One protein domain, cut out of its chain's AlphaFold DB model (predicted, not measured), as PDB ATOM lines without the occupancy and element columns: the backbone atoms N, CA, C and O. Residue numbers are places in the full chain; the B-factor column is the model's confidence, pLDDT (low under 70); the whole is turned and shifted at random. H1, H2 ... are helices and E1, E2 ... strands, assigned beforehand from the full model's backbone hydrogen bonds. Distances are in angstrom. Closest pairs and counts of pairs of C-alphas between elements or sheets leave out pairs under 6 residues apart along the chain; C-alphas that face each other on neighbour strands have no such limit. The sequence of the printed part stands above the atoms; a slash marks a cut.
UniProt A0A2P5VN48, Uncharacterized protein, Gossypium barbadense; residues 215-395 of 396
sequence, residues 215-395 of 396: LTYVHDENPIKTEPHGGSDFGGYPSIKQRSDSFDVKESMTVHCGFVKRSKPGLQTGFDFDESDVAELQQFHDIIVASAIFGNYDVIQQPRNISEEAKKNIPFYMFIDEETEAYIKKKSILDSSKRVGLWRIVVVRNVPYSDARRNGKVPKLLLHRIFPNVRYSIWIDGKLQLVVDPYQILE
ATOM      1  N   LEU A 215     119.805 -86.727  32.721       91.56
ATOM      2  CA  LEU A 215     118.697 -86.583  31.789       91.56
ATOM      3  C   LEU A 215     119.136 -85.710  30.623       91.56
ATOM      4  O   LEU A 215     119.435 -84.531  30.795       91.56
ATOM      5  N   THR A 216     119.123 -86.282  29.426       93.19
ATOM      6  CA  THR A 216     119.340 -85.540  28.187       93.19
ATOM      7  C   THR A 216     118.081 -85.558  27.331       93.19
ATOM      8  O   THR A 216     117.158 -86.353  27.529       93.19
ATOM      9  N   TYR A 217     118.011 -84.638  26.378       92.00
ATOM     10  CA  TYR A 217     116.849 -84.478  25.518       92.00
ATOM     11  C   TYR A 217     117.251 -84.656  24.067       92.00
ATOM     12  O   TYR A 217     118.346 -84.263  23.666       92.00
ATOM     13  N   VAL A 218     116.362 -85.263  23.288       90.50
ATOM     14  CA  VAL A 218     116.609 -85.456  21.861       90.50
ATOM     15  C   VAL A 218     116.569 -84.109  21.148       90.50
ATOM     16  O   VAL A 218     115.600 -83.357  21.280       90.50
ATOM     17  N   HIS A 219     117.612 -83.853  20.365       87.69
ATOM     18  CA  HIS A 219     117.695 -82.754  19.417       87.69
ATOM     19  C   HIS A 219     117.889 -83.354  18.028       87.69
ATOM     20  O   HIS A 219     118.785 -84.170  17.824       87.69
ATOM     21  N   ASP A 220     117.013 -82.982  17.106       82.12
ATOM     22  CA  ASP A 220     116.973 -83.487  15.743       82.12
ATOM     23  C   ASP A 220     116.562 -82.343  14.817       82.12
ATOM     24  O   ASP A 220     115.422 -81.870  14.854       82.12
ATOM     25  N   GLU A 221     117.516 -81.869  14.018       73.69
ATOM     26  CA  GLU A 221     117.296 -80.775  13.074       73.69
ATOM     27  C   GLU A 221     116.364 -81.196  11.926       73.69
ATOM     28  O   GLU A 221     115.622 -80.361  11.406       73.69
ATOM     29  N   ASN A 222     116.345 -82.489  11.574       77.12
ATOM     30  CA  ASN A 222     115.585 -83.040  10.454       77.12
ATOM     31  C   ASN A 222     114.773 -84.268  10.899       77.12
ATOM     32  O   ASN A 222     115.073 -85.391  10.486       77.12
ATOM     33  N   PRO A 223     113.716 -84.071  11.708       72.38
ATOM     34  CA  PRO A 223     112.979 -85.173  12.300       72.38
ATOM     35  C   PRO A 223     112.256 -85.985  11.220       72.38
ATOM     36  O   PRO A 223     111.335 -85.505  10.557       72.38
ATOM     37  N   ILE A 224     112.673 -87.241  11.046       74.31
ATOM     38  CA  ILE A 224     112.110 -88.148  10.041       74.31
ATOM     39  C   ILE A 224     110.839 -88.783  10.592       74.31
ATOM     40  O   ILE A 224     110.838 -89.440  11.633       74.31
ATOM     41  N   LYS A 225     109.744 -88.635   9.851       82.06
ATOM     42  CA  LYS A 225     108.454 -89.215  10.206       82.06
ATOM     43  C   LYS A 225     108.463 -90.721   9.930       82.06
ATOM     44  O   LYS A 225     108.232 -91.152   8.806       82.06
ATOM     45  N   THR A 226     108.771 -91.517  10.952       73.56
ATOM     46  CA  THR A 226     108.887 -92.983  10.830       73.56
ATOM     47  C   THR A 226     107.525 -93.681  10.817       73.56
ATOM     48  O   THR A 226     107.371 -94.721  10.186       73.56
ATOM     49  N   GLU A 227     106.524 -93.104  11.491       77.00
ATOM     50  CA  GLU A 227     105.174 -93.662  11.620       77.00
ATOM     51  C   GLU A 227     104.107 -92.637  11.175       77.00
ATOM     52  O   GLU A 227     104.229 -91.446  11.478       77.00
ATOM     53  N   PRO A 228     103.018 -93.062  10.500       71.19
ATOM     54  CA  PRO A 228     102.030 -92.142   9.926       71.19
ATOM     55  C   PRO A 228     101.238 -91.327  10.967       71.19
ATOM     56  O   PRO A 228     100.880 -90.179  10.692       71.19
ATOM     57  N   HIS A 229     101.007 -91.875  12.167       67.62
ATOM     58  CA  HIS A 229     100.176 -91.264  13.223       67.62
ATOM     59  C   HIS A 229     100.944 -90.923  14.518       67.62
ATOM     60  O   HIS A 229     100.331 -90.650  15.552       67.62
ATOM     61  N   GLY A 230     102.279 -90.921  14.485       73.44
ATOM     62  CA  GLY A 230     103.130 -90.615  15.639       73.44
ATOM     63  C   GLY A 230     103.756 -89.222  15.561       73.44
ATOM     64  O   GLY A 230     104.064 -88.753  14.471       73.44
ATOM     65  N   GLY A 231     103.971 -88.581  16.715       85.00
ATOM     66  CA  GLY A 231     104.835 -87.397  16.868       85.00
ATOM     67  C   GLY A 231     104.297 -86.047  16.372       85.00
ATOM     68  O   GLY A 231     103.115 -85.887  16.062       85.00
ATOM     69  N   SER A 232     105.180 -85.046  16.363       88.12
ATOM     70  CA  SER A 232     104.957 -83.704  15.804       88.12
ATOM     71  C   SER A 232     106.288 -83.023  15.477       88.12
ATOM     72  O   SER A 232     107.305 -83.346  16.081       88.12
ATOM     73  N   ASP A 233     106.294 -82.014  14.602       87.62
ATOM     74  CA  ASP A 233     107.514 -81.240  14.295       87.62
ATOM     75  C   ASP A 233     108.130 -80.551  15.523       87.62
ATOM     76  O   ASP A 233     109.321 -80.253  15.541       87.62
ATOM     77  N   PHE A 234     107.318 -80.294  16.551       91.06
ATOM     78  CA  PHE A 234     107.759 -79.703  17.811       91.06
ATOM     79  C   PHE A 234     108.326 -80.741  18.788       91.06
ATOM     80  O   PHE A 234     109.331 -80.490  19.453       91.06
ATOM     81  N   GLY A 235     107.661 -81.895  18.910       89.62
ATOM     82  CA  GLY A 235     108.005 -82.968  19.850       89.62
ATOM     83  C   GLY A 235     108.937 -84.041  19.285       89.62
ATOM     84  O   GLY A 235     109.423 -84.883  20.041       89.62
ATOM     85  N   GLY A 236     109.185 -84.013  17.979       90.25
ATOM     86  CA  GLY A 236     109.838 -85.075  17.225       90.25
ATOM     87  C   GLY A 236     108.896 -86.237  16.916       90.25
ATOM     88  O   GLY A 236     107.710 -86.231  17.263       90.25
ATOM     89  N   TYR A 237     109.458 -87.259  16.278       89.94
ATOM     90  CA  TYR A 237     108.739 -88.446  15.814       89.94
ATOM     91  C   TYR A 237     109.238 -89.725  16.507       89.94
ATOM     92  O   TYR A 237     109.771 -90.604  15.836       89.94
ATOM     93  N   PRO A 238     109.096 -89.861  17.845       88.75
ATOM     94  CA  PRO A 238     109.482 -91.096  18.517       88.75
ATOM     95  C   PRO A 238     108.573 -92.253  18.096       88.75
ATOM     96  O   PRO A 238     107.345 -92.111  18.082       88.75
ATOM     97  N   SER A 239     109.177 -93.410  17.834       88.06
ATOM     98  CA  SER A 239     108.460 -94.672  17.612       88.06
ATOM     99  C   SER A 239     107.671 -95.103  18.848       88.06
ATOM    100  O   SER A 239     108.002 -94.736  19.984       88.06
ATOM    101  N   ILE A 240     106.651 -95.946  18.661       88.25
ATOM    102  CA  ILE A 240     105.858 -96.467  19.787       88.25
ATOM    103  C   ILE A 240     106.723 -97.200  20.823       88.25
ATOM    104  O   ILE A 240     106.521 -97.038  22.026       88.25
ATOM    105  N   LYS A 241     107.742 -97.938  20.364       88.81
ATOM    106  CA  LYS A 241     108.684 -98.658  21.228       88.81
ATOM    107  C   LYS A 241     109.486 -97.694  22.103       88.81
ATOM    108  O   LYS A 241     109.509 -97.862  23.315       88.81
ATOM    109  N   GLN A 242     110.054 -96.637  21.517       88.50
ATOM    110  CA  GLN A 242     110.793 -95.616  22.271       88.50
ATOM    111  C   GLN A 242     109.921 -94.929  23.331       88.50
ATOM    112  O   GLN A 242     110.399 -94.632  24.424       88.50
ATOM    113  N   ARG A 243     108.634 -94.688  23.038       89.50
ATOM    114  CA  ARG A 243     107.695 -94.112  24.016       89.50
ATOM    115  C   ARG A 243     107.436 -95.076  25.169       89.50
ATOM    116  O   ARG A 243     107.492 -94.648  26.317       89.50
ATOM    117  N   SER A 244     107.203 -96.354  24.882       92.00
ATOM    118  CA  SER A 244     107.018 -97.382  25.913       92.00
ATOM    119  C   SER A 244     108.260 -97.542  26.794       92.00
ATOM    120  O   SER A 244     108.146 -97.545  28.017       92.00
ATOM    121  N   ASP A 245     109.447 -97.571  26.188       91.81
ATOM    122  CA  ASP A 245     110.719 -97.705  26.905       91.81
ATOM    123  C   ASP A 245     111.021 -96.483  27.793       91.81
ATOM    124  O   ASP A 245     111.720 -96.606  28.796       91.81
ATOM    125  N   SER A 246     110.474 -95.303  27.465       90.62
ATOM    126  CA  SER A 246     110.675 -94.073  28.248       90.62
ATOM    127  C   SER A 246     109.962 -94.056  29.607       90.62
ATOM    128  O   SER A 246     110.281 -93.215  30.444       90.62
ATOM    129  N   PHE A 247     109.018 -94.976  29.847       91.44
ATOM    130  CA  PHE A 247     108.363 -95.115  31.152       91.44
ATOM    131  C   PHE A 247     109.226 -95.862  32.178       91.44
ATOM    132  O   PHE A 247     108.988 -95.723  33.378       91.44
ATOM    133  N   ASP A 248     110.221 -96.632  31.729       92.56
ATOM    134  CA  ASP A 248     111.178 -97.307  32.605       92.56
ATOM    135  C   ASP A 248     112.336 -96.358  32.937       92.56
ATOM    136  O   ASP A 248     113.222 -96.109  32.112       92.56
ATOM    137  N   VAL A 249     112.296 -95.781  34.143       92.38
ATOM    138  CA  VAL A 249     113.257 -94.760  34.575       92.38
ATOM    139  C   VAL A 249     114.616 -95.396  34.857       92.38
ATOM    140  O   VAL A 249     114.764 -96.219  35.760       92.38
ATOM    141  N   LYS A 250     115.630 -94.961  34.108       93.06
ATOM    142  CA  LYS A 250     117.025 -95.402  34.228       93.06
ATOM    143  C   LYS A 250     117.886 -94.288  34.815       93.06
ATOM    144  O   LYS A 250     117.494 -93.126  34.831       93.06
ATOM    145  N   GLU A 251     119.084 -94.645  35.264       93.12
ATOM    146  CA  GLU A 251     120.066 -93.693  35.800       93.12
ATOM    147  C   GLU A 251     120.463 -92.622  34.778       93.12
ATOM    148  O   GLU A 251     120.616 -91.453  35.124       93.12
ATOM    149  N   SER A 252     120.582 -93.012  33.510       94.94
ATOM    150  CA  SER A 252     120.806 -92.103  32.390       94.94
ATOM    151  C   SER A 252     119.757 -92.341  31.310       94.94
ATOM    152  O   SER A 252     119.555 -93.481  30.888       94.94
ATOM    153  N   MET A 253     119.084 -91.282  30.861       93.88
ATOM    154  CA  MET A 253     118.046 -91.365  29.831       93.88
ATOM    155  C   MET A 253     118.126 -90.200  28.852       93.88
ATOM    156  O   MET A 253     118.421 -89.071  29.238       93.88
ATOM    157  N   THR A 254     117.773 -90.476  27.597       92.81
ATOM    158  CA  THR A 254     117.546 -89.458  26.570       92.81
ATOM    159  C   THR A 254     116.089 -89.516  26.131       92.81
ATOM    160  O   THR A 254     115.623 -90.571  25.698       92.81
ATOM    161  N   VAL A 255     115.354 -88.409  26.258       91.50
ATOM    162  CA  VAL A 255     113.896 -88.390  26.031       91.50
ATOM    163  C   VAL A 255     113.459 -87.327  25.023       91.50
ATOM    164  O   VAL A 255     114.024 -86.237  24.936       91.50
ATOM    165  N   HIS A 256     112.397 -87.627  24.271       90.56
ATOM    166  CA  HIS A 256     111.710 -86.644  23.432       90.56
ATOM    167  C   HIS A 256     110.809 -85.765  24.305       90.56
ATOM    168  O   HIS A 256     109.832 -86.247  24.877       90.56
ATOM    169  N   CYS A 257     111.128 -84.474  24.416       90.81
ATOM    170  CA  CYS A 257     110.443 -83.564  25.343       90.81
ATOM    171  C   CYS A 257     110.259 -82.152  24.760       90.81
ATOM    172  O   CYS A 257     110.580 -81.146  25.396       90.81
ATOM    173  N   GLY A 258     109.776 -82.078  23.518       91.12
ATOM    174  CA  GLY A 258     109.591 -80.802  22.822       91.12
ATOM    175  C   GLY A 258     110.905 -80.105  22.462       91.12
ATOM    176  O   GLY A 258     111.989 -80.485  22.922       91.12
ATOM    177  N   PHE A 259     110.788 -79.048  21.659       92.44
ATOM    178  CA  PHE A 259     111.918 -78.232  21.212       92.44
ATOM    179  C   PHE A 259     112.989 -79.044  20.460       92.44
ATOM    180  O   PHE A 259     114.180 -78.864  20.692       92.44
ATOM    181  N   VAL A 260     112.579 -79.972  19.585       89.56
ATOM    182  CA  VAL A 260     113.522 -80.920  18.956       89.56
ATOM    183  C   VAL A 260     114.414 -80.291  17.888       89.56
ATOM    184  O   VAL A 260     115.575 -80.665  17.792       89.56
ATOM    185  N   LYS A 261     113.910 -79.311  17.125       83.56
ATOM    186  CA  LYS A 261     114.604 -78.769  15.941       83.56
ATOM    187  C   LYS A 261     115.939 -78.087  16.237       83.56
ATOM    188  O   LYS A 261     116.762 -77.968  15.340       83.56
ATOM    189  N   ARG A 262     116.147 -77.594  17.461       80.06
ATOM    190  CA  ARG A 262     117.390 -76.933  17.878       80.06
ATOM    191  C   ARG A 262     117.711 -77.226  19.338       80.06
ATOM    192  O   ARG A 262     116.870 -77.697  20.096       80.06
ATOM    193  N   SER A 263     118.943 -76.920  19.734       74.12
ATOM    194  CA  SER A 263     119.446 -77.153  21.091       74.12
ATOM    195  C   SER A 263     118.829 -76.235  22.149       74.12
ATOM    196  O   SER A 263     118.653 -76.661  23.287       74.12
ATOM    197  N   LYS A 264     118.482 -74.991  21.793       83.81
ATOM    198  CA  LYS A 264     117.949 -73.989  22.728       83.81
ATOM    199  C   LYS A 264     116.418 -73.895  22.634       83.81
ATOM    200  O   LYS A 264     115.919 -73.417  21.612       83.81
ATOM    201  N   PRO A 265     115.668 -74.309  23.676       87.81
ATOM    202  CA  PRO A 265     114.223 -74.114  23.741       87.81
ATOM    203  C   PRO A 265     113.844 -72.642  23.575       87.81
ATOM    204  O   PRO A 265     114.493 -71.764  24.143       87.81
ATOM    205  N   GLY A 266     112.793 -72.371  22.802       86.25
ATOM    206  CA  GLY A 266     112.279 -71.015  22.624       86.25
ATOM    207  C   GLY A 266     112.934 -70.199  21.511       86.25
ATOM    208  O   GLY A 266     112.512 -69.070  21.286       86.25
ATOM    209  N   LEU A 267     113.928 -70.741  20.795       88.62
ATOM    210  CA  LEU A 267     114.593 -70.042  19.692       88.62
ATOM    211  C   LEU A 267     114.521 -70.852  18.389       88.62
ATOM    212  O   LEU A 267     115.321 -71.759  18.169       88.62
ATOM    213  N   GLN A 268     113.576 -70.499  17.510       84.44
ATOM    214  CA  GLN A 268     113.332 -71.162  16.215       84.44
ATOM    215  C   GLN A 268     113.039 -72.666  16.343       84.44
ATOM    216  O   GLN A 268     113.515 -73.497  15.570       84.44
ATOM    217  N   THR A 269     112.255 -73.022  17.350       85.12
ATOM    218  CA  THR A 269     111.910 -74.405  17.711       85.12
ATOM    219  C   THR A 269     110.426 -74.711  17.523       85.12
ATOM    220  O   THR A 269     110.013 -75.854  17.720       85.12
ATOM    221  N   GLY A 270     109.627 -73.720  17.108       86.31
ATOM    222  CA  GLY A 270     108.178 -73.856  16.945       86.31
ATOM    223  C   GLY A 270     107.406 -73.630  18.244       86.31
ATOM    224  O   GLY A 270     106.380 -74.264  18.451       86.31
ATOM    225  N   PHE A 271     107.938 -72.798  19.140       93.94
ATOM    226  CA  PHE A 271     107.274 -72.206  20.308       93.94
ATOM    227  C   PHE A 271     108.226 -71.112  20.797       93.94
ATOM    228  O   PHE A 271     108.978 -71.306  21.750       93.94
ATOM    229  N   ASP A 272     108.312 -70.035  20.027       94.56
ATOM    230  CA  ASP A 272     109.442 -69.113  20.077       94.56
ATOM    231  C   ASP A 272     109.139 -67.909  20.965       94.56
ATOM    232  O   ASP A 272     108.027 -67.382  20.946       94.56
ATOM    233  N   PHE A 273     110.133 -67.463  21.726       94.56
ATOM    234  CA  PHE A 273     110.052 -66.261  22.550       94.56
ATOM    235  C   PHE A 273     110.866 -65.132  21.916       94.56
ATOM    236  O   PHE A 273     111.772 -65.374  21.113       94.56
ATOM    237  N   ASP A 274     110.575 -63.890  22.303       91.75
ATOM    238  CA  ASP A 274     111.443 -62.762  21.968       91.75
ATOM    239  C   ASP A 274     112.835 -62.979  22.609       91.75
ATOM    240  O   ASP A 274     112.945 -63.457  23.740       91.75
ATOM    241  N   GLU A 275     113.914 -62.595  21.922       90.19
ATOM    242  CA  GLU A 275     115.295 -62.836  22.379       90.19
ATOM    243  C   GLU A 275     115.585 -62.243  23.772       90.19
ATOM    244  O   GLU A 275     116.261 -62.867  24.593       90.19
ATOM    245  N   SER A 276     114.992 -61.085  24.084       90.19
ATOM    246  CA  SER A 276     115.072 -60.461  25.410       90.19
ATOM    247  C   SER A 276     114.444 -61.315  26.512       90.19
ATOM    248  O   SER A 276     114.912 -61.298  27.647       90.19
ATOM    249  N   ASP A 277     113.373 -62.045  26.194       93.12
ATOM    250  CA  ASP A 277     112.712 -62.924  27.153       93.12
ATOM    251  C   ASP A 277     113.460 -64.254  27.273       93.12
ATOM    252  O   ASP A 277     113.596 -64.749  28.381       93.12
ATOM    253  N   VAL A 278     114.053 -64.789  26.197       91.88
ATOM    254  CA  VAL A 278     114.911 -65.991  26.281       91.88
ATOM    255  C   VAL A 278     116.046 -65.800  27.292       91.88
ATOM    256  O   VAL A 278     116.296 -66.692  28.101       91.88
ATOM    257  N   ALA A 279     116.709 -64.640  27.272       90.69
ATOM    258  CA  ALA A 279     117.776 -64.323  28.218       90.69
ATOM    259  C   ALA A 279     117.278 -64.270  29.673       90.69
ATOM    260  O   ALA A 279     117.976 -64.729  30.573       90.69
ATOM    261  N   GLU A 280     116.071 -63.749  29.904       91.75
ATOM    262  CA  GLU A 280     115.437 -63.736  31.226       91.75
ATOM    263  C   GLU A 280     115.077 -65.152  31.693       91.75
ATOM    264  O   GLU A 280     115.408 -65.534  32.806       91.75
ATOM    265  N   LEU A 281     114.430 -65.951  30.841       93.44
ATOM    266  CA  LEU A 281     113.951 -67.298  31.179       93.44
ATOM    267  C   LEU A 281     115.100 -68.269  31.519       93.44
ATOM    268  O   LEU A 281     114.890 -69.275  32.197       93.44
ATOM    269  N   GLN A 282     116.317 -67.972  31.052       92.50
ATOM    270  CA  GLN A 282     117.533 -68.728  31.358       92.50
ATOM    271  C   GLN A 282     118.202 -68.316  32.675       92.50
ATOM    272  O   GLN A 282     119.114 -69.016  33.122       92.50
ATOM    273  N   GLN A 283     117.790 -67.212  33.305       93.38
ATOM    274  CA  GLN A 283     118.342 -66.806  34.594       93.38
ATOM    275  C   GLN A 283     117.956 -67.791  35.697       93.38
ATOM    276  O   GLN A 283     116.965 -68.522  35.613       93.38
ATOM    277  N   PHE A 284     118.780 -67.819  36.743       94.31
ATOM    278  CA  PHE A 284     118.484 -68.622  37.914       94.31
ATOM    279  C   PHE A 284     117.385 -67.964  38.748       94.31
ATOM    280  O   PHE A 284     117.520 -66.809  39.158       94.31
ATOM    281  N   HIS A 285     116.345 -68.731  39.065       93.88
ATOM    282  CA  HIS A 285     115.326 -68.333  40.030       93.88
ATOM    283  C   HIS A 285     115.077 -69.467  41.019       93.88
ATOM    284  O   HIS A 285     114.973 -70.634  40.643       93.88
ATOM    285  N   ASP A 286     114.944 -69.127  42.298       92.56
ATOM    286  CA  ASP A 286     114.655 -70.137  43.315       92.56
ATOM    287  C   ASP A 286     113.216 -70.658  43.164       92.56
ATOM    288  O   ASP A 286     112.975 -71.861  43.078       92.56
ATOM    289  N   ILE A 287     112.260 -69.738  43.019       95.12
ATOM    290  CA  ILE A 287     110.845 -70.038  42.796       95.12
ATOM    291  C   ILE A 287     110.364 -69.234  41.596       95.12
ATOM    292  O   ILE A 287     110.674 -68.053  41.484       95.12
ATOM    293  N   ILE A 288     109.548 -69.846  40.740       97.12
ATOM    294  CA  ILE A 288     108.759 -69.133  39.731       97.12
ATOM    295  C   ILE A 288     107.280 -69.482  39.860       97.12
ATOM    296  O   ILE A 288     106.913 -70.600  40.240       97.12
ATOM    297  N   VAL A 289     106.424 -68.552  39.449       97.88
ATOM    298  CA  VAL A 289     105.003 -68.824  39.219       97.88
ATOM    299  C   VAL A 289     104.711 -68.625  37.745       97.88
ATOM    300  O   VAL A 289     105.022 -67.577  37.185       97.88
ATOM    301  N   ALA A 290     104.102 -69.619  37.106       97.81
ATOM    302  CA  ALA A 290     103.792 -69.576  35.689       97.81
ATOM    303  C   ALA A 290     102.317 -69.883  35.420       97.81
ATOM    304  O   ALA A 290     101.705 -70.749  36.049       97.81
ATOM    305  N   SER A 291     101.765 -69.179  34.441       97.50
ATOM    306  CA  SER A 291     100.431 -69.397  33.892       97.50
ATOM    307  C   SER A 291     100.464 -69.175  32.381       97.50
ATOM    308  O   SER A 291     101.440 -68.652  31.837       97.50
ATOM    309  N   ALA A 292      99.404 -69.574  31.684       96.88
ATOM    310  CA  ALA A 292      99.258 -69.266  30.271       96.88
ATOM    311  C   ALA A 292      97.811 -69.053  29.837       96.88
ATOM    312  O   ALA A 292      96.898 -69.700  30.356       96.88
ATOM    313  N   ILE A 293      97.634 -68.199  28.828       95.69
ATOM    314  CA  ILE A 293      96.364 -67.958  28.141       95.69
ATOM    315  C   ILE A 293      96.643 -67.878  26.641       95.69
ATOM    316  O   ILE A 293      97.382 -67.016  26.187       95.69
ATOM    317  N   PHE A 294      96.028 -68.772  25.876       95.50
ATOM    318  CA  PHE A 294      96.144 -68.829  24.418       95.50
ATOM    319  C   PHE A 294      94.755 -68.670  23.792       95.50
ATOM    320  O   PHE A 294      93.765 -69.104  24.386       95.50
ATOM    321  N   GLY A 295      94.676 -68.068  22.608       93.31
ATOM    322  CA  GLY A 295      93.440 -67.834  21.860       93.31
ATOM    323  C   GLY A 295      92.461 -66.894  22.564       93.31
ATOM    324  O   GLY A 295      91.258 -66.978  22.328       93.31
ATOM    325  N   ASN A 296      92.950 -66.063  23.494       91.12
ATOM    326  CA  ASN A 296      92.157 -65.114  24.275       91.12
ATOM    327  C   ASN A 296      90.920 -65.747  24.953       91.12
ATOM    328  O   ASN A 296      89.862 -65.125  25.070       91.12
ATOM    329  N   TYR A 297      91.029 -67.016  25.368       88.00
ATOM    330  CA  TYR A 297      89.902 -67.758  25.941       88.00
ATOM    331  C   TYR A 297      89.558 -67.350  27.370       88.00
ATOM    332  O   TYR A 297      88.409 -67.501  27.785       88.00
ATOM    333  N   ASP A 298      90.545 -66.858  28.116       89.69
ATOM    334  CA  ASP A 298      90.442 -66.617  29.549       89.69
ATOM    335  C   ASP A 298      90.846 -65.177  29.894       89.69
ATOM    336  O   ASP A 298      91.603 -64.519  29.180       89.69
ATOM    337  N   VAL A 299      90.321 -64.674  31.012       91.12
ATOM    338  CA  VAL A 299      90.690 -63.361  31.556       91.12
ATOM    339  C   VAL A 299      91.899 -63.530  32.466       91.12
ATOM    340  O   VAL A 299      91.899 -64.412  33.322       91.12
ATOM    341  N   ILE A 300      92.895 -62.649  32.340       91.88
ATOM    342  CA  ILE A 300      94.068 -62.644  33.224       91.88
ATOM    343  C   ILE A 300      93.631 -62.388  34.672       91.88
ATOM    344  O   ILE A 300      93.223 -61.281  35.026       91.88
ATOM    345  N   GLN A 301      93.761 -63.410  35.518       94.00
ATOM    346  CA  GLN A 301      93.523 -63.310  36.954       94.00
ATOM    347  C   GLN A 301      94.786 -62.841  37.677       94.00
ATOM    348  O   GLN A 301      95.846 -63.445  37.543       94.00
ATOM    349  N   GLN A 302      94.683 -61.777  38.473       93.94
ATOM    350  CA  GLN A 302      95.811 -61.286  39.273       93.94
ATOM    351  C   GLN A 302      95.996 -62.124  40.543       93.94
ATOM    352  O   GLN A 302      94.997 -62.365  41.222       93.94
ATOM    353  N   PRO A 303      97.222 -62.527  40.913       95.38
ATOM    354  CA  PRO A 303      97.481 -63.146  42.206       95.38
ATOM    355  C   PRO A 303      97.017 -62.242  43.355       95.38
ATOM    356  O   PRO A 303      97.100 -61.014  43.273       95.38
ATOM    357  N   ARG A 304      96.519 -62.846  44.430       93.81
ATOM    358  CA  ARG A 304      96.063 -62.168  45.649       93.81
ATOM    359  C   ARG A 304      96.833 -62.684  46.855       93.81
ATOM    360  O   ARG A 304      97.276 -63.826  46.852       93.81
ATOM    361  N   ASN A 305      96.923 -61.845  47.887       93.81
ATOM    362  CA  ASN A 305      97.582 -62.161  49.159       93.81
ATOM    363  C   ASN A 305      99.052 -62.579  48.993       93.81
ATOM    364  O   ASN A 305      99.521 -63.488  49.665       93.81
ATOM    365  N   ILE A 306      99.762 -61.918  48.075       96.56
ATOM    366  CA  ILE A 306     101.196 -62.121  47.867       96.56
ATOM    367  C   ILE A 306     101.952 -61.141  48.765       96.56
ATOM    368  O   ILE A 306     101.660 -59.940  48.724       96.56
ATOM    369  N   SER A 307     102.889 -61.653  49.557       95.75
ATOM    370  CA  SER A 307     103.784 -60.880  50.424       95.75
ATOM    371  C   SER A 307     104.709 -59.959  49.623       95.75
ATOM    372  O   SER A 307     104.934 -60.163  48.427       95.75
ATOM    373  N   GLU A 308     105.250 -58.924  50.266       95.75
ATOM    374  CA  GLU A 308     106.193 -58.013  49.603       95.75
ATOM    375  C   GLU A 308     107.513 -58.727  49.276       95.75
ATOM    376  O   GLU A 308     108.105 -58.505  48.217       95.75
ATOM    377  N   GLU A 309     107.918 -59.669  50.127       94.38
ATOM    378  CA  GLU A 309     109.061 -60.557  49.933       94.38
ATOM    379  C   GLU A 309     108.883 -61.409  48.669       94.38
ATOM    380  O   GLU A 309     109.784 -61.474  47.828       94.38
ATOM    381  N   ALA A 310     107.709 -62.027  48.489       95.94
ATOM    382  CA  ALA A 310     107.402 -62.802  47.290       95.94
ATOM    383  C   ALA A 310     107.326 -61.921  46.038       95.94
ATOM    384  O   ALA A 310     107.892 -62.285  45.011       95.94
ATOM    385  N   LYS A 311     106.703 -60.735  46.102       95.56
ATOM    386  CA  LYS A 311     106.651 -59.801  44.958       95.56
ATOM    387  C   LYS A 311     108.036 -59.352  44.492       95.56
ATOM    388  O   LYS A 311     108.220 -59.098  43.303       95.56
ATOM    389  N   LYS A 312     108.990 -59.228  45.419       94.81
ATOM    390  CA  LYS A 312     110.367 -58.818  45.128       94.81
ATOM    391  C   LYS A 312     111.213 -59.960  44.564       94.81
ATOM    392  O   LYS A 312     111.983 -59.730  43.635       94.81
ATOM    393  N   ASN A 313     111.086 -61.161  45.127       94.75
ATOM    394  CA  ASN A 313     112.018 -62.262  44.865       94.75
ATOM    395  C   ASN A 313     111.494 -63.298  43.857       94.75
ATOM    396  O   ASN A 313     112.296 -64.008  43.255       94.75
ATOM    397  N   ILE A 314     110.175 -63.405  43.675       96.38
ATOM    398  CA  ILE A 314     109.546 -64.439  42.846       96.38
ATOM    399  C   ILE A 314     109.007 -63.805  41.562       96.38
ATOM    400  O   ILE A 314     108.072 -63.000  41.617       96.38
ATOM    401  N   PRO A 315     109.540 -64.161  40.384       96.38
ATOM    402  CA  PRO A 315     108.966 -63.727  39.125       96.38
ATOM    403  C   PRO A 315     107.681 -64.504  38.796       96.38
ATOM    404  O   PRO A 315     107.586 -65.729  38.936       96.38
ATOM    405  N   PHE A 316     106.690 -63.762  38.308       97.38
ATOM    406  CA  PHE A 316     105.408 -64.280  37.845       97.38
ATOM    407  C   PHE A 316     105.356 -64.161  36.322       97.38
ATOM    408  O   PHE A 316     105.347 -63.050  35.797       97.38
ATOM    409  N   TYR A 317     105.293 -65.280  35.607       97.50
ATOM    410  CA  TYR A 317     105.262 -65.320  34.144       97.50
ATOM    411  C   TYR A 317     103.884 -65.718  33.619       97.50
ATOM    412  O   TYR A 317     103.268 -66.674  34.091       97.50
ATOM    413  N   MET A 318     103.415 -65.003  32.601       97.19
ATOM    414  CA  MET A 318     102.202 -65.337  31.860       97.19
ATOM    415  C   MET A 318     102.549 -65.514  30.384       97.19
ATOM    416  O   MET A 318     102.892 -64.545  29.708       97.19
ATOM    417  N   PHE A 319     102.436 -66.743  29.887       97.38
ATOM    418  CA  PHE A 319     102.642 -67.053  28.474       97.38
ATOM    419  C   PHE A 319     101.366 -66.794  27.678       97.38
ATOM    420  O   PHE A 319     100.302 -67.307  28.034       97.38
ATOM    421  N   ILE A 320     101.476 -66.029  26.597       96.38
ATOM    422  CA  ILE A 320     100.349 -65.717  25.715       96.38
ATOM    423  C   ILE A 320     100.722 -65.859  24.245       96.38
ATOM    424  O   ILE A 320     101.896 -65.783  23.901       96.38
ATOM    425  N   ASP A 321      99.737 -66.030  23.368       95.81
ATOM    426  CA  ASP A 321      99.938 -65.912  21.922       95.81
ATOM    427  C   ASP A 321      99.727 -64.486  21.405       95.81
ATOM    428  O   ASP A 321      99.233 -63.598  22.104       95.81
ATOM    429  N   GLU A 322     100.088 -64.284  20.140       94.25
ATOM    430  CA  GLU A 322      99.970 -63.011  19.426       94.25
ATOM    431  C   GLU A 322      98.516 -62.503  19.362       94.25
ATOM    432  O   GLU A 322      98.273 -61.296  19.431       94.25
ATOM    433  N   GLU A 323      97.528 -63.406  19.300       93.88
ATOM    434  CA  GLU A 323      96.105 -63.042  19.353       93.88
ATOM    435  C   GLU A 323      95.738 -62.417  20.707       93.88
ATOM    436  O   GLU A 323      95.145 -61.332  20.772       93.88
ATOM    437  N   THR A 324      96.119 -63.077  21.803       93.56
ATOM    438  CA  THR A 324      95.873 -62.575  23.159       93.56
ATOM    439  C   THR A 324      96.672 -61.294  23.421       93.56
ATOM    440  O   THR A 324      96.155 -60.357  24.032       93.56
ATOM    441  N   GLU A 325      97.900 -61.194  22.908       94.00
ATOM    442  CA  GLU A 325      98.728 -59.989  23.005       94.00
ATOM    443  C   GLU A 325      98.039 -58.783  22.350       94.00
ATOM    444  O   GLU A 325      97.916 -57.720  22.970       94.00
ATOM    445  N   ALA A 326      97.535 -58.948  21.124       93.00
ATOM    446  CA  ALA A 326      96.821 -57.899  20.402       93.00
ATOM    447  C   ALA A 326      95.572 -57.430  21.166       93.00
ATOM    448  O   ALA A 326      95.286 -56.229  21.233       93.00
ATOM    449  N   TYR A 327      94.850 -58.359  21.798       91.94
ATOM    450  CA  TYR A 327      93.698 -58.034  22.637       91.94
ATOM    451  C   TYR A 327      94.076 -57.217  23.881       91.94
ATOM    452  O   TYR A 327      93.420 -56.217  24.184       91.94
ATOM    453  N   ILE A 328      95.139 -57.608  24.589       91.00
ATOM    454  CA  ILE A 328      95.618 -56.907  25.790       91.00
ATOM    455  C   ILE A 328      96.112 -55.501  25.430       91.00
ATOM    456  O   ILE A 328      95.751 -54.536  26.110       91.00
ATOM    457  N   LYS A 329      96.876 -55.371  24.336       89.75
ATOM    458  CA  LYS A 329      97.348 -54.082  23.808       89.75
ATOM    459  C   LYS A 329      96.186 -53.158  23.456       89.75
ATOM    460  O   LYS A 329      96.199 -51.994  23.837       89.75
ATOM    461  N   LYS A 330      95.138 -53.681  22.810       89.94
ATOM    462  CA  LYS A 330      93.931 -52.908  22.470       89.94
ATOM    463  C   LYS A 330      93.197 -52.370  23.699       89.94
ATOM    464  O   LYS A 330      92.577 -51.313  23.628       89.94
ATOM    465  N   LYS A 331      93.232 -53.103  24.811       87.25
ATOM    466  CA  LYS A 331      92.621 -52.679  26.073       87.25
ATOM    467  C   LYS A 331      93.523 -51.780  26.923       87.25
ATOM    468  O   LYS A 331      93.100 -51.400  28.010       87.25
ATOM    469  N   SER A 332      94.739 -51.470  26.466       79.44
ATOM    470  CA  SER A 332      95.743 -50.712  27.226       79.44
ATOM    471  C   SER A 332      95.998 -51.286  28.626       79.44
ATOM    472  O   SER A 332      96.251 -50.552  29.574       79.44
ATOM    473  N   ILE A 333      95.894 -52.614  28.764       80.94
ATOM    474  CA  ILE A 333      96.120 -53.325  30.035       80.94
ATOM    475  C   ILE A 333      97.620 -53.566  30.271       80.94
ATOM    476  O   ILE A 333      98.042 -53.781  31.406       80.94
ATOM    477  N   LEU A 334      98.416 -53.556  29.199       81.88
ATOM    478  CA  LEU A 334      99.855 -53.781  29.256       81.88
ATOM    479  C   LEU A 334     100.575 -52.512  29.718       81.88
ATOM    480  O   LEU A 334     100.464 -51.467  29.079       81.88
ATOM    481  N   ASP A 335     101.337 -52.627  30.799       80.50
ATOM    482  CA  ASP A 335     102.239 -51.576  31.257       80.50
ATOM    483  C   ASP A 335     103.458 -51.439  30.322       80.50
ATOM    484  O   ASP A 335     103.846 -52.373  29.615       80.50
ATOM    485  N   SER A 336     104.102 -50.273  30.366       76.00
ATOM    486  CA  SER A 336     105.382 -49.945  29.726       76.00
ATOM    487  C   SER A 336     106.465 -51.014  29.935       76.00
ATOM    488  O   SER A 336     107.282 -51.254  29.049       76.00
ATOM    489  N   SER A 337     106.425 -51.717  31.071       79.81
ATOM    490  CA  SER A 337     107.342 -52.796  31.443       79.81
ATOM    491  C   SER A 337     106.982 -54.185  30.879       79.81
ATOM    492  O   SER A 337     107.545 -55.187  31.323       79.81
ATOM    493  N   LYS A 338     106.037 -54.284  29.928       87.06
ATOM    494  CA  LYS A 338     105.438 -55.553  29.449       87.06
ATOM    495  C   LYS A 338     104.806 -56.384  30.584       87.06
ATOM    496  O   LYS A 338     104.807 -57.617  30.551       87.06
ATOM    497  N   ARG A 339     104.254 -55.720  31.602       91.94
ATOM    498  CA  ARG A 339     103.591 -56.371  32.742       91.94
ATOM    499  C   ARG A 339     102.094 -56.103  32.768       91.94
ATOM    500  O   ARG A 339     101.617 -55.082  32.285       91.94
ATOM    501  N   VAL A 340     101.358 -57.029  33.368       91.88
ATOM    502  CA  VAL A 340      99.946 -56.877  33.721       91.88
ATOM    503  C   VAL A 340      99.815 -57.219  35.199       91.88
ATOM    504  O   VAL A 340      99.744 -58.392  35.574       91.88
ATOM    505  N   GLY A 341      99.813 -56.189  36.047       92.12
ATOM    506  CA  GLY A 341      99.912 -56.348  37.498       92.12
ATOM    507  C   GLY A 341     101.209 -57.060  37.888       92.12
ATOM    508  O   GLY A 341     102.291 -56.571  37.567       92.12
ATOM    509  N   LEU A 342     101.113 -58.214  38.555       94.25
ATOM    510  CA  LEU A 342     102.302 -58.997  38.926       94.25
ATOM    511  C   LEU A 342     102.877 -59.808  37.759       94.25
ATOM    512  O   LEU A 342     104.066 -60.112  37.759       94.25
ATOM    513  N   TRP A 343     102.060 -60.131  36.756       96.25
ATOM    514  CA  TRP A 343     102.479 -60.971  35.640       96.25
ATOM    515  C   TRP A 343     103.398 -60.223  34.677       96.25
ATOM    516  O   TRP A 343     102.999 -59.221  34.084       96.25
ATOM    517  N   ARG A 344     104.591 -60.763  34.437       95.44
ATOM    518  CA  ARG A 344     105.411 -60.470  33.261       95.44
ATOM    519  C   ARG A 344     104.864 -61.250  32.071       95.44
ATOM    520  O   ARG A 344     104.751 -62.476  32.124       95.44
ATOM    521  N   ILE A 345     104.505 -60.533  31.013       95.81
ATOM    522  CA  ILE A 345     103.944 -61.132  29.807       95.81
ATOM    523  C   ILE A 345     105.079 -61.650  28.928       95.81
ATOM    524  O   ILE A 345     105.980 -60.892  28.577       95.81
ATOM    525  N   VAL A 346     105.004 -62.928  28.559       96.19
ATOM    526  CA  VAL A 346     105.902 -63.566  27.592       96.19
ATOM    527  C   VAL A 346     105.074 -63.959  26.379       96.19
ATOM    528  O   VAL A 346     104.168 -64.791  26.472       96.19
ATOM    529  N   VAL A 347     105.364 -63.332  25.243       95.44
ATOM    530  CA  VAL A 347     104.641 -63.582  23.995       95.44
ATOM    531  C   VAL A 347     105.294 -64.750  23.274       95.44
ATOM    532  O   VAL A 347     106.509 -64.782  23.088       95.44
ATOM    533  N   VAL A 348     104.470 -65.707  22.874       96.38
ATOM    534  CA  VAL A 348     104.880 -66.897  22.143       96.38
ATOM    535  C   VAL A 348     104.509 -66.743  20.680       96.38
ATOM    536  O   VAL A 348     103.340 -66.550  20.336       96.38
ATOM    537  N   ARG A 349     105.512 -66.880  19.819       94.69
ATOM    538  CA  ARG A 349     105.401 -66.842  18.361       94.69
ATOM    539  C   ARG A 349     105.595 -68.237  17.780       94.69
ATOM    540  O   ARG A 349     106.126 -69.132  18.440       94.69
ATOM    541  N   ASN A 350     105.172 -68.424  16.531       93.25
ATOM    542  CA  ASN A 350     105.339 -69.684  15.796       93.25
ATOM    543  C   ASN A 350     104.813 -70.904  16.570       93.25
ATOM    544  O   ASN A 350     105.511 -71.907  16.712       93.25
ATOM    545  N   VAL A 351     103.597 -70.804  17.114       93.19
ATOM    546  CA  VAL A 351     103.016 -71.875  17.933       93.19
ATOM    547  C   VAL A 351     102.887 -73.194  17.147       93.19
ATOM    548  O   VAL A 351     102.531 -73.180  15.967       93.19
ATOM    549  N   PRO A 352     103.135 -74.354  17.783       91.44
ATOM    550  CA  PRO A 352     103.306 -75.616  17.064       91.44
ATOM    551  C   PRO A 352     101.991 -76.290  16.670       91.44
ATOM    552  O   PRO A 352     101.984 -77.200  15.838       91.44
ATOM    553  N   TYR A 353     100.876 -75.898  17.287       92.56
ATOM    554  CA  TYR A 353      99.568 -76.494  17.046       92.56
ATOM    555  C   TYR A 353      98.553 -75.433  16.633       92.56
ATOM    556  O   TYR A 353      98.544 -74.322  17.158       92.56
ATOM    557  N   SER A 354      97.635 -75.809  15.743       92.25
ATOM    558  CA  SER A 354      96.500 -74.964  15.356       92.25
ATOM    559  C   SER A 354      95.485 -74.766  16.490       92.25
ATOM    560  O   SER A 354      94.791 -73.757  16.527       92.25
ATOM    561  N   ASP A 355      95.393 -75.719  17.422       93.50
ATOM    562  CA  ASP A 355      94.528 -75.626  18.600       93.50
ATOM    563  C   ASP A 355      95.259 -74.931  19.760       93.50
ATOM    564  O   ASP A 355      96.166 -75.501  20.381       93.50
ATOM    565  N   ALA A 356      94.807 -73.725  20.107       93.62
ATOM    566  CA  ALA A 356      95.319 -72.929  21.221       93.62
ATOM    567  C   ALA A 356      95.298 -73.673  22.573       93.62
ATOM    568  O   ALA A 356      96.185 -73.478  23.406       93.62
ATOM    569  N   ARG A 357      94.362 -74.611  22.789       92.19
ATOM    570  CA  ARG A 357      94.328 -75.425  24.019       92.19
ATOM    571  C   ARG A 357      95.528 -76.356  24.127       92.19
ATOM    572  O   ARG A 357      95.969 -76.638  25.241       92.19
ATOM    573  N   ARG A 358      96.044 -76.848  22.996       93.19
ATOM    574  CA  ARG A 358      97.266 -77.667  22.950       93.19
ATOM    575  C   ARG A 358      98.499 -76.806  23.187       93.19
ATOM    576  O   ARG A 358      99.374 -77.229  23.937       93.19
ATOM    577  N   ASN A 359      98.525 -75.591  22.643       94.50
ATOM    578  CA  ASN A 359      99.613 -74.637  22.881       94.50
ATOM    579  C   ASN A 359      99.730 -74.279  24.368       94.50
ATOM    580  O   ASN A 359     100.825 -74.334  24.912       94.50
ATOM    581  N   GLY A 360      98.608 -74.085  25.073       94.19
ATOM    582  CA  GLY A 360      98.606 -73.889  26.530       94.19
ATOM    583  C   GLY A 360      99.135 -75.081  27.344       94.19
ATOM    584  O   GLY A 360      99.539 -74.911  28.496       94.19
ATOM    585  N   LYS A 361      99.190 -76.297  26.773       94.00
ATOM    586  CA  LYS A 361      99.820 -77.456  27.434       94.00
ATOM    587  C   LYS A 361     101.343 -77.414  27.382       94.00
ATOM    588  O   LYS A 361     101.962 -78.035  28.239       94.00
ATOM    589  N   VAL A 362     101.932 -76.711  26.416       94.62
ATOM    590  CA  VAL A 362     103.390 -76.617  26.268       94.62
ATOM    591  C   VAL A 362     104.019 -75.996  27.516       94.62
ATOM    592  O   VAL A 362     104.759 -76.711  28.189       94.62
ATOM    593  N   PRO A 363     103.679 -74.757  27.926       95.12
ATOM    594  CA  PRO A 363     104.255 -74.189  29.135       95.12
ATOM    595  C   PRO A 363     103.786 -74.942  30.381       95.12
ATOM    596  O   PRO A 363     104.563 -75.062  31.308       95.12
ATOM    597  N   LYS A 364     102.593 -75.557  30.391       95.12
ATOM    598  CA  LYS A 364     102.128 -76.378  31.524       95.12
ATOM    599  C   LYS A 364     103.004 -77.600  31.807       95.12
ATOM    600  O   LYS A 364     103.242 -77.930  32.962       95.12
ATOM    601  N   LEU A 365     103.384 -78.333  30.762       94.88
ATOM    602  CA  LEU A 365     104.081 -79.616  30.890       94.88
ATOM    603  C   LEU A 365     105.598 -79.463  30.779       94.88
ATOM    604  O   LEU A 365     106.341 -80.260  31.349       94.88
ATOM    605  N   LEU A 366     106.057 -78.446  30.050       94.75
ATOM    606  CA  LEU A 366     107.458 -78.253  29.693       94.75
ATOM    607  C   LEU A 366     108.079 -77.028  30.377       94.75
ATOM    608  O   LEU A 366     109.060 -76.497  29.864       94.75
ATOM    609  N   LEU A 367     107.569 -76.598  31.544       95.06
ATOM    610  CA  LEU A 367     108.212 -75.528  32.332       95.06
ATOM    611  C   LEU A 367     109.697 -75.804  32.550       95.06
ATOM    612  O   LEU A 367     110.508 -74.913  32.363       95.06
ATOM    613  N   HIS A 368     110.058 -77.046  32.860       92.38
ATOM    614  CA  HIS A 368     111.445 -77.456  33.080       92.38
ATOM    615  C   HIS A 368     112.338 -77.331  31.828       92.38
ATOM    616  O   HIS A 368     113.554 -77.246  31.949       92.38
ATOM    617  N   ARG A 369     111.757 -77.323  30.618       93.12
ATOM    618  CA  ARG A 369     112.491 -77.055  29.367       93.12
ATOM    619  C   ARG A 369     112.639 -75.557  29.121       93.12
ATOM    620  O   ARG A 369     113.647 -75.139  28.569       93.12
ATOM    621  N   ILE A 370     111.629 -74.774  29.501       94.69
ATOM    622  CA  ILE A 370     111.607 -73.314  29.328       94.69
ATOM    623  C   ILE A 370     112.507 -72.630  30.368       94.69
ATOM    624  O   ILE A 370     113.217 -71.690  30.036       94.69
ATOM    625  N   PHE A 371     112.507 -73.145  31.597       95.31
ATOM    626  CA  PHE A 371     113.259 -72.655  32.747       95.31
ATOM    627  C   PHE A 371     114.245 -73.728  33.229       95.31
ATOM    628  O   PHE A 371     113.946 -74.466  34.170       95.31
ATOM    629  N   PRO A 372     115.420 -73.853  32.590       91.94
ATOM    630  CA  PRO A 372     116.391 -74.886  32.948       91.94
ATOM    631  C   PRO A 372     117.040 -74.654  34.323       91.94
ATOM    632  O   PRO A 372     117.522 -75.601  34.935       91.94
ATOM    633  N   ASN A 373     117.043 -73.408  34.814       93.19
ATOM    634  CA  ASN A 373     117.769 -72.984  36.014       93.19
ATOM    635  C   ASN A 373     116.820 -72.595  37.158       93.19
ATOM    636  O   ASN A 373     116.986 -71.553  37.787       93.19
ATOM    637  N   VAL A 374     115.800 -73.414  37.422       93.44
ATOM    638  CA  VAL A 374     114.801 -73.142  38.466       93.44
ATOM    639  C   VAL A 374     114.699 -74.290  39.458       93.44
ATOM    640  O   VAL A 374     114.683 -75.454  39.064       93.44
ATOM    641  N   ARG A 375     114.605 -73.964  40.755       91.19
ATOM    642  CA  ARG A 375     114.472 -74.974  41.820       91.19
ATOM    643  C   ARG A 375     113.023 -75.391  42.053       91.19
ATOM    644  O   ARG A 375     112.746 -76.587  42.133       91.19
ATOM    645  N   TYR A 376     112.102 -74.430  42.115       92.88
ATOM    646  CA  TYR A 376     110.672 -74.676  42.296       92.88
ATOM    647  C   TYR A 376     109.839 -73.918  41.267       92.88
ATOM    648  O   TYR A 376     110.054 -72.738  41.000       92.88
ATOM    649  N   SER A 377     108.827 -74.583  40.721       94.56
ATOM    650  CA  SER A 377     107.883 -73.965  39.792       94.56
ATOM    651  C   SER A 377     106.451 -74.255  40.211       94.56
ATOM    652  O   SER A 377     106.083 -75.421  40.376       94.56
ATOM    653  N   ILE A 378     105.629 -73.215  40.321       96.19
ATOM    654  CA  ILE A 378     104.190 -73.334  40.566       96.19
ATOM    655  C   ILE A 378     103.458 -73.045  39.258       96.19
ATOM    656  O   ILE A 378     103.558 -71.950  38.706       96.19
ATOM    657  N   TRP A 379     102.702 -74.027  38.770       96.88
ATOM    658  CA  TRP A 379     101.826 -73.847  37.617       96.88
ATOM    659  C   TRP A 379     100.399 -73.519  38.052       96.88
ATOM    660  O   TRP A 379      99.814 -74.236  38.868       96.88
ATOM    661  N   ILE A 380      99.803 -72.505  37.428       95.62
ATOM    662  CA  ILE A 380      98.412 -72.106  37.648       95.62
ATOM    663  C   ILE A 380      97.689 -72.095  36.305       95.62
ATOM    664  O   ILE A 380      98.194 -71.595  35.306       95.62
ATOM    665  N   ASP A 381      96.507 -72.707  36.258       93.69
ATOM    666  CA  ASP A 381      95.655 -72.638  35.071       93.69
ATOM    667  C   ASP A 381      95.111 -71.211  34.907       93.69
ATOM    668  O   ASP A 381      94.691 -70.620  35.898       93.69
ATOM    669  N   GLY A 382      95.075 -70.669  33.683       90.62
ATOM    670  CA  GLY A 382      94.685 -69.272  33.436       90.62
ATOM    671  C   GLY A 382      93.273 -68.900  33.910       90.62
ATOM    672  O   GLY A 382      92.978 -67.727  34.122       90.62
ATOM    673  N   LYS A 383      92.407 -69.897  34.140       90.62
ATOM    674  CA  LYS A 383      91.068 -69.723  34.733       90.62
ATOM    675  C   LYS A 383      91.082 -69.513  36.240       90.62
ATOM    676  O   LYS A 383      90.094 -69.039  36.802       90.62
ATOM    677  N   LEU A 384      92.146 -69.952  36.899       92.44
ATOM    678  CA  LEU A 384      92.288 -69.938  38.343       92.44
ATOM    679  C   LEU A 384      93.088 -68.717  38.788       92.44
ATOM    680  O   LEU A 384      93.829 -68.099  38.030       92.44
ATOM    681  N   GLN A 385      92.924 -68.379  40.058       93.44
ATOM    682  CA  GLN A 385      93.616 -67.278  40.703       93.44
ATOM    683  C   GLN A 385      94.491 -67.836  41.822       93.44
ATOM    684  O   GLN A 385      94.022 -68.644  42.624       93.44
ATOM    685  N   LEU A 386      95.745 -67.386  41.899       95.19
ATOM    686  CA  LEU A 386      96.576 -67.631  43.074       95.19
ATOM    687  C   LEU A 386      96.047 -66.788  44.234       95.19
ATOM    688  O   LEU A 386      95.955 -65.570  44.100       95.19
ATOM    689  N   VAL A 387      95.692 -67.419  45.349       93.44
ATOM    690  CA  VAL A 387      95.105 -66.729  46.515       93.44
ATOM    691  C   VAL A 387      95.929 -66.873  47.795       93.44
ATOM    692  O   VAL A 387      95.529 -66.344  48.832       93.44
ATOM    693  N   VAL A 388      97.048 -67.595  47.718       93.31
ATOM    694  CA  VAL A 388      97.977 -67.881  48.816       93.31
ATOM    695  C   VAL A 388      99.395 -67.600  48.330       93.31
ATOM    696  O   VAL A 388      99.686 -67.786  47.145       93.31
ATOM    697  N   ASP A 389     100.256 -67.144  49.234       96.00
ATOM    698  CA  ASP A 389     101.644 -66.821  48.929       96.00
ATOM    699  C   ASP A 389     102.437 -68.067  48.461       96.00
ATOM    700  O   ASP A 389     102.291 -69.140  49.056       96.00
ATOM    701  N   PRO A 390     103.285 -67.965  47.415       96.06
ATOM    702  CA  PRO A 390     104.106 -69.076  46.934       96.06
ATOM    703  C   PRO A 390     104.963 -69.758  48.004       96.06
ATOM    704  O   PRO A 390     105.096 -70.980  47.962       96.06
ATOM    705  N   TYR A 391     105.512 -69.010  48.970       95.62
ATOM    706  CA  TYR A 391     106.312 -69.602  50.045       95.62
ATOM    707  C   TYR A 391     105.455 -70.510  50.922       95.62
ATOM    708  O   TYR A 391     105.853 -71.630  51.215       95.62
ATOM    709  N   GLN A 392     104.232 -70.090  51.252       93.69
ATOM    710  CA  GLN A 392     103.290 -70.900  52.033       93.69
ATOM    711  C   GLN A 392     102.822 -72.163  51.293       93.69
ATOM    712  O   GLN A 392     102.324 -73.088  51.922       93.69
ATOM    713  N   ILE A 393     102.940 -72.207  49.962       93.06
ATOM    714  CA  ILE A 393     102.588 -73.385  49.153       93.06
ATOM    715  C   ILE A 393     103.743 -74.395  49.102       93.06
ATOM    716  O   ILE A 393     103.497 -75.593  48.969       93.06
ATOM    717  N   LEU A 394     104.987 -73.913  49.140       91.44
ATOM    718  CA  LEU A 394     106.195 -74.721  48.940       91.44
ATOM    719  C   LEU A 394     106.908 -75.116  50.235       91.44
ATOM    720  O   LEU A 394     107.809 -75.956  50.184       91.44
ATOM    721  N   GLU A 395     106.510 -74.516  51.351       87.12
ATOM    722  CA  GLU A 395     106.975 -74.841  52.696       87.12
ATOM    723  C   GLU A 395     106.860 -76.354  52.993       87.12
ATOM    724  O   GLU A 395     105.979 -77.039  52.457       87.12
TER     725      GLU A 395
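What this domain is: This is residues 215 to 395 of the 396 residues of an uncharacterized protein of Gossypium barbadense (UniProt A0A2P5VN48). Two lobes make up the domain: a small one with the strand pair E1 and E2, helix H1 and the long looping stretch of residues 218 to 239, and a larger one built on a twisted four-stranded sheet. In the larger lobe H6 covers one face of the sheet, H4 and H8 are over the opposite face, and H2 is beside the edge strand E5. The 181 printed residues include eight named helices and six named strands, in the order E1 H1 E2 H2 E3 H3 E4 H4 E5 H5 H6 H7 E6 H8, with under half of the residues in them. The larger sheet runs E5 E4 E3 E6, all parallel, and the class is mixed, helices and strands. The whole is compact, with a radius of gyration of the C-alphas of 17.3 A and spans of 49 by 39 by 27 A.

How they stand to each other: E1, residues 215 to 217, and E2, residues 252 to 255, are parallel neighbours, with N 216 and O 253 2.9 A apart, within hydrogen-bond range. With H1, residues 240 to 245, they form a strand-helix-strand unit, two parallel neighbour strands with a helix between. H2, residues 275 to 281, is on the larger sheet but over none of its strands. E3, residues 285 to 293, and E4, residues 316 to 321, are parallel, with N 317 and O 289 2.8 A apart; H3, residues 308 to 313, between them, only grazes the sheet, and the crossover is right-handed. E5, residues 343 to 349, is parallel to E4, with N 344 and O 316 2.8 A apart; H4, residues 322 to 330, makes this crossover, also right-handed. H4 stands up from the sheet at a height of 10.0 A; the closest C-alphas of H4 and E5, Glu 322 and Val 347, are 6.6 A apart. H5, residues 356 to 359, and H7, residues 367 to 370, only graze the sheet. H6, residues 361 to 365, is over E3 on the face opposite to H4, at a height of 8.5 A; their closest C-alphas, Ala 292 and Pro 363, are 7.1 A apart. E6, residues 374 to 381, is parallel to E3, with N 288 and O 376 2.9 A apart. H8, residues 390 to 394, is on the same face as H4, only just over E6, with 3 of its C-alphas. Every O i to N i+4 pair is within hydrogen-bond range in H1, H3, H4, H6 and H8, and 2 of 3 in H2; H5 and H7 are too short for such a pair.

Where its parts are: E1 begins at C-alpha 215, (118.697, -86.583, 31.789), and H8 ends at C-alpha 394, (106.195, -74.721, 48.940). From first to last C-alpha E3 measures 22.4 A, E6 19.5 A, E5 18.5 A, E4 16.9 A and H4 12.2 A.

The domain as a whole: The two C-alphas farthest apart, Pro 228 and Glu 308, are 52.5 A apart. The printed part has no cut. The links E1 to H1, E2 to H2, E3 to H3 and H4 to E5 are long. The mean pLDDT of the printed part is 91.0, and residue 229 is under 70.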